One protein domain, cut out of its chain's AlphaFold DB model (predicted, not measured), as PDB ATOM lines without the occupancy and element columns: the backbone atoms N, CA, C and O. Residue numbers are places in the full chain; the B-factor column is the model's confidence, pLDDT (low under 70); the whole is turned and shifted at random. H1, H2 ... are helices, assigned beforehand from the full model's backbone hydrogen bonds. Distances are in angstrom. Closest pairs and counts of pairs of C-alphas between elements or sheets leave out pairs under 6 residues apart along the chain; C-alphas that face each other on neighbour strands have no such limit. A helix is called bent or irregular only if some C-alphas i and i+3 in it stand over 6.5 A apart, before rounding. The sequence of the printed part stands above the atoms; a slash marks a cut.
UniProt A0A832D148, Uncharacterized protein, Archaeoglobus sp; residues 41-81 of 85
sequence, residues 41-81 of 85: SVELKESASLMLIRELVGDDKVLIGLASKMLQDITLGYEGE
ATOM      1  N   SER A  41      95.581 188.989 168.223       94.56
ATOM      2  CA  SER A  41      94.501 188.019 168.021       94.56
ATOM      3  C   SER A  41      95.067 186.606 168.078       94.56
ATOM      4  O   SER A  41      95.864 186.225 167.222       94.56
ATOM      5  N   VAL A  42      94.623 185.841 169.075       88.81
ATOM      6  CA  VAL A  42      95.012 184.437 169.267       88.81
ATOM      7  C   VAL A  42      94.593 183.594 168.061       88.81
ATOM      8  O   VAL A  42      95.419 182.889 167.497       88.81
ATOM      9  N   GLU A  43      93.363 183.769 167.578       88.56
ATOM     10  CA  GLU A  43      92.824 183.028 166.430       88.56
ATOM     11  C   GLU A  43      93.615 183.288 165.133       88.56
ATOM     12  O   GLU A  43      93.896 182.364 164.364       88.56
ATOM     13  N   LEU A  44      94.039 184.539 164.895       91.44
ATOM     14  CA  LEU A  44      94.883 184.865 163.738       91.44
ATOM     15  C   LEU A  44      96.291 184.289 163.884       91.44
ATOM     16  O   LEU A  44      96.865 183.832 162.897       91.44
ATOM     17  N   LYS A  45      96.842 184.300 165.100       90.31
ATOM     18  CA  LYS A  45      98.156 183.726 165.394       90.31
ATOM     19  C   LYS A  45      98.160 182.213 165.180       90.31
ATOM     20  O   LYS A  45      99.078 181.699 164.545       90.31
ATOM     21  N   GLU A  46      97.121 181.516 165.629       86.44
ATOM     22  CA  GLU A  46      96.929 180.077 165.410       86.44
ATOM     23  C   GLU A  46      96.743 179.749 163.929       86.44
ATOM     24  O   GLU A  46      97.434 178.882 163.399       86.44
ATOM     25  N   SER A  47      95.875 180.490 163.234       87.81
ATOM     26  CA  SER A  47      95.618 180.283 161.803       87.81
ATOM     27  C   SER A  47      96.875 180.493 160.958       87.81
ATOM     28  O   SER A  47      97.179 179.683 160.083       87.81
ATOM     29  N   ALA A  48      97.636 181.556 161.236       90.06
ATOM     30  CA  ALA A  48      98.889 181.832 160.541       90.06
ATOM     31  C   ALA A  48      99.959 180.777 160.860       90.06
ATOM     32  O   ALA A  48     100.651 180.321 159.954       90.06
ATOM     33  N   SER A  49     100.058 180.336 162.118       87.06
ATOM     34  CA  SER A  49     100.981 179.264 162.515       87.06
ATOM     35  C   SER A  49     100.642 177.950 161.811       87.06
ATOM     36  O   SER A  49     101.524 177.313 161.243       87.06
ATOM     37  N   LEU A  50      99.362 177.578 161.755       85.25
ATOM     38  CA  LEU A  50      98.915 176.380 161.050       85.25
ATOM     39  C   LEU A  50      99.195 176.461 159.544       85.25
ATOM     40  O   LEU A  50      99.598 175.466 158.947       85.25
ATOM     41  N   MET A  51      99.002 177.632 158.929       87.50
ATOM     42  CA  MET A  51      99.321 177.852 157.516       87.50
ATOM     43  C   MET A  51     100.812 177.623 157.235       87.50
ATOM     44  O   MET A  51     101.150 176.950 156.268       87.50
ATOM     45  N   LEU A  52     101.694 178.122 158.105       87.38
ATOM     46  CA  LEU A  52     103.142 177.932 157.977       87.38
ATOM     47  C   LEU A  52     103.559 176.480 158.161       87.38
ATOM     48  O   LEU A  52     104.368 175.972 157.395       87.38
ATOM     49  N   ILE A  53     102.990 175.803 159.157       83.31
ATOM     50  CA  ILE A  53     103.246 174.381 159.377       83.31
ATOM     51  C   ILE A  53     102.828 173.584 158.139       83.31
ATOM     52  O   ILE A  53     103.602 172.755 157.677       83.31
ATOM     53  N   ARG A  54     101.649 173.856 157.565       82.94
ATOM     54  CA  ARG A  54     101.198 173.188 156.332       82.94
ATOM     55  C   ARG A  54     102.171 173.388 155.179       82.94
ATOM     56  O   ARG A  54     102.456 172.430 154.478       82.94
ATOM     57  N   GLU A  55     102.699 174.594 155.007       84.31
ATOM     58  CA  GLU A  55     103.662 174.866 153.939       84.31
ATOM     59  C   GLU A  55     104.987 174.115 154.150       84.31
ATOM     60  O   GLU A  55     105.541 173.561 153.208       84.31
ATOM     61  N   LEU A  56     105.478 174.042 155.394       81.31
ATOM     62  CA  LEU A  56     106.720 173.335 155.733       81.31
ATOM     63  C   LEU A  56     106.592 171.812 155.614       81.31
ATOM     64  O   LEU A  56     107.541 171.130 155.241       81.31
ATOM     65  N   VAL A  57     105.427 171.287 155.977       80.81
ATOM     66  CA  VAL A  57     105.125 169.854 155.989       80.81
ATOM     67  C   VAL A  57     104.664 169.353 154.611       80.81
ATOM     68  O   VAL A  57     104.728 168.155 154.326       80.81
ATOM     69  N   GLY A  58     104.201 170.255 153.743       79.06
ATOM     70  CA  GLY A  58     103.574 169.903 152.474       79.06
ATOM     71  C   GLY A  58     102.295 169.087 152.685       79.06
ATOM     72  O   GLY A  58     101.531 169.337 153.614       79.06
ATOM     73  N   ASP A  59     102.067 168.080 151.838       75.38
ATOM     74  CA  ASP A  59     100.872 167.222 151.878       75.38
ATOM     75  C   ASP A  59     100.990 166.014 152.834       75.38
ATOM     76  O   ASP A  59     100.156 165.099 152.786       75.38
ATOM     77  N   ASP A  60     102.001 165.974 153.712       82.12
ATOM     78  CA  ASP A  60     102.113 164.906 154.708       82.12
ATOM     79  C   ASP A  60     100.978 165.019 155.741       82.12
ATOM     80  O   ASP A  60     100.988 165.807 156.692       82.12
ATOM     81  N   LYS A  61      99.958 164.184 155.533       77.62
ATOM     82  CA  LYS A  61      98.734 164.153 156.341       77.62
ATOM     83  C   LYS A  61      98.995 163.799 157.805       77.62
ATOM     84  O   LYS A  61      98.207 164.213 158.655       77.62
ATOM     85  N   VAL A  62     100.048 163.034 158.098       77.81
ATOM     86  CA  VAL A  62     100.398 162.634 159.468       77.81
ATOM     87  C   VAL A  62     100.953 163.840 160.207       77.81
ATOM     88  O   VAL A  62     100.453 164.199 161.273       77.81
ATOM     89  N   LEU A  63     101.924 164.513 159.600       78.94
ATOM     90  CA  LEU A  63     102.563 165.690 160.174       78.94
ATOM     91  C   LEU A  63     101.589 166.882 160.288       78.94
ATOM     92  O   LEU A  63     101.590 167.569 161.311       78.94
ATOM     93  N   ILE A  64     100.680 167.083 159.321       80.81
ATOM     94  CA  ILE A  64      99.600 168.086 159.429       80.81
ATOM     95  C   ILE A  64      98.676 167.777 160.614       80.81
ATOM     96  O   ILE A  64      98.306 168.681 161.371       80.81
ATOM     97  N   GLY A  65      98.266 166.512 160.757       79.75
ATOM     98  CA  GLY A  65      97.389 166.078 161.844       79.75
ATOM     99  C   GLY A  65      98.037 166.290 163.210       79.75
ATOM    100  O   GLY A  65      97.407 166.845 164.111       79.75
ATOM    101  N   LEU A  66      99.315 165.925 163.328       80.81
ATOM    102  CA  LEU A  66     100.107 166.093 164.540       80.81
ATOM    103  C   LEU A  66     100.225 167.566 164.939       80.81
ATOM    104  O   LEU A  66      99.890 167.934 166.061       80.81
ATOM    105  N   ALA A  67     100.617 168.427 164.002       80.31
ATOM    106  CA  ALA A  67     100.767 169.849 164.267       80.31
ATOM    107  C   ALA A  67      99.444 170.540 164.628       80.31
ATOM    108  O   ALA A  67      99.413 171.394 165.514       80.31
ATOM    109  N   SER A  68      98.338 170.146 163.985       81.00
ATOM    110  CA  SER A  68      97.000 170.657 164.317       81.00
ATOM    111  C   SER A  68      96.596 170.279 165.745       81.00
ATOM    112  O   SER A  68      96.050 171.106 166.473       81.00
ATOM    113  N   LYS A  69      96.897 169.041 166.155       81.81
ATOM    114  CA  LYS A  69      96.629 168.534 167.504       81.81
ATOM    115  C   LYS A  69      97.488 169.242 168.554       81.81
ATOM    116  O   LYS A  69      96.941 169.729 169.535       81.81
ATOM    117  N   MET A  70      98.791 169.388 168.307       82.62
ATOM    118  CA  MET A  70      99.707 170.116 169.196       82.62
ATOM    119  C   MET A  70      99.282 171.575 169.398       82.62
ATOM    120  O   MET A  70      99.284 172.060 170.526       82.62
ATOM    121  N   LEU A  71      98.878 172.269 168.326       81.38
ATOM    122  CA  LEU A  71      98.340 173.630 168.418       81.38
ATOM    123  C   LEU A  71      97.089 173.674 169.300       81.38
ATOM    124  O   LEU A  71      97.023 174.478 170.222       81.38
ATOM    125  N   GLN A  72      96.130 172.780 169.051       83.31
ATOM    126  CA  GLN A  72      94.890 172.715 169.821       83.31
ATOM    127  C   GLN A  72      95.142 172.447 171.311       83.31
ATOM    128  O   GLN A  72      94.491 173.044 172.166       83.31
ATOM    129  N   ASP A  73      96.080 171.560 171.624       82.25
ATOM    130  CA  ASP A  73      96.407 171.202 172.999       82.25
ATOM    131  C   ASP A  73      97.080 172.361 173.745       82.25
ATOM    132  O   ASP A  73      96.707 172.636 174.884       82.25
ATOM    133  N   ILE A  74      97.957 173.128 173.085       78.62
ATOM    134  CA  ILE A  74      98.504 174.379 173.638       78.62
ATOM    135  C   ILE A  74      97.378 175.382 173.927       78.62
ATOM    136  O   ILE A  74      97.313 175.938 175.023       78.62
ATOM    137  N   THR A  75      96.450 175.585 172.985       76.31
ATOM    138  CA  THR A  75      95.314 176.511 173.153       76.31
ATOM    139  C   THR A  75      94.407 176.121 174.321       76.31
ATOM    140  O   THR A  75      93.878 176.984 175.022       76.31
ATOM    141  N   LEU A  76      94.218 174.818 174.543       81.94
ATOM    142  CA  LEU A  76      93.377 174.282 175.615       81.94
ATOM    143  C   LEU A  76      94.123 174.111 176.952       81.94
ATOM    144  O   LEU A  76      93.495 173.752 177.948       81.94
ATOM    145  N   GLY A  77      95.430 174.396 176.999       77.69
ATOM    146  CA  GLY A  77      96.258 174.272 178.202       77.69
ATOM    147  C   GLY A  77      96.666 172.834 178.548       77.69
ATOM    148  O   GLY A  77      97.026 172.559 179.692       77.69
ATOM    149  N   TYR A  78      96.612 171.914 177.583       72.88
ATOM    150  CA  TYR A  78      97.114 170.544 177.697       72.88
ATOM    151  C   TYR A  78      98.617 170.497 177.368       72.88
ATOM    152  O   TYR A  78      99.049 169.943 176.359       72.88
ATOM    153  N   GLU A  79      99.444 171.108 178.217       63.06
ATOM    154  CA  GLU A  79     100.903 170.994 178.112       63.06
ATOM    155  C   GLU A  79     101.370 169.668 178.750       63.06
ATOM    156  O   GLU A  79     101.200 169.470 179.953       63.06
ATOM    157  N   GLY A  80     101.955 168.750 177.964       60.03
ATOM    158  CA  GLY A  80     102.613 167.537 178.491       60.03
ATOM    159  C   GLY A  80     102.307 166.200 177.803       60.03
ATOM    160  O   GLY A  80     102.827 165.174 178.240       60.03
ATOM    161  N   GLU A  81     101.492 166.170 176.748       60.41
ATOM    162  CA  GLU A  81     101.264 164.945 175.967       60.41
ATOM    163  C   GLU A  81     102.519 164.589 175.141       60.41
ATOM    164  O   GLU A  81     103.094 165.435 174.453       60.41
TER     165      GLU A  81
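Overview. This is residues 41 to 81 of the 85 residues of an uncharacterized protein of Archaeoglobus sp (UniProt A0A832D148). Two equally long helices, H1 and H2, lie side by side as a helical hairpin, closed at one end by a tight turn and opening slightly towards the other, like a narrow V. Past the open end of H2, a short tail of residues 77 to 81 turns to the side away from H1. The printed part has 41 residues with two named helices, H1 then H2, and no named strand; the class is all helix. It is only just compact, close to loose, with a radius of gyration of the C-alphas of 10.4 A, and it is flat, spanning 27 by 25 by 10 A.

Along the chain. H1 and H2 share the place of longest helix, with 16 residues each. H1 holds residues 42 to 57 and measures 22.2 A from C-alpha 42 at (95.012, 184.437, 169.267) to C-alpha 57 at (105.125, 169.854, 155.989). H2 holds residues 61 to 76 and measures 22.4 A from its first to its last C-alpha, ending with C-alpha 76 at (93.377, 174.282, 175.615). Neither helix is bent or irregular.

Arrangement. H1 and H2 touch, with 9 pairs of C-alphas within 8 A. Their closest C-alphas are those of Arg 54 and Ile 64, 6.2 A apart. Their lines stand at a shallow tilt of 21 degrees, and they run opposite ways. Their centres are 10.5 A apart, and the two form a helical hairpin. In both helices every O i to N i+4 pair is within hydrogen-bond range.

Size, cuts and confidence. The two C-alphas farthest apart in the domain, those of Ser 41 and Asp 60, are 27.7 A apart. The printed part, residues 41 to 81, has no cut. The link from H1 to H2, 3 residues, is tight. The mean pLDDT of the printed part is 81.3, and the model's confidence is low, under 70, at residues 79 to 81.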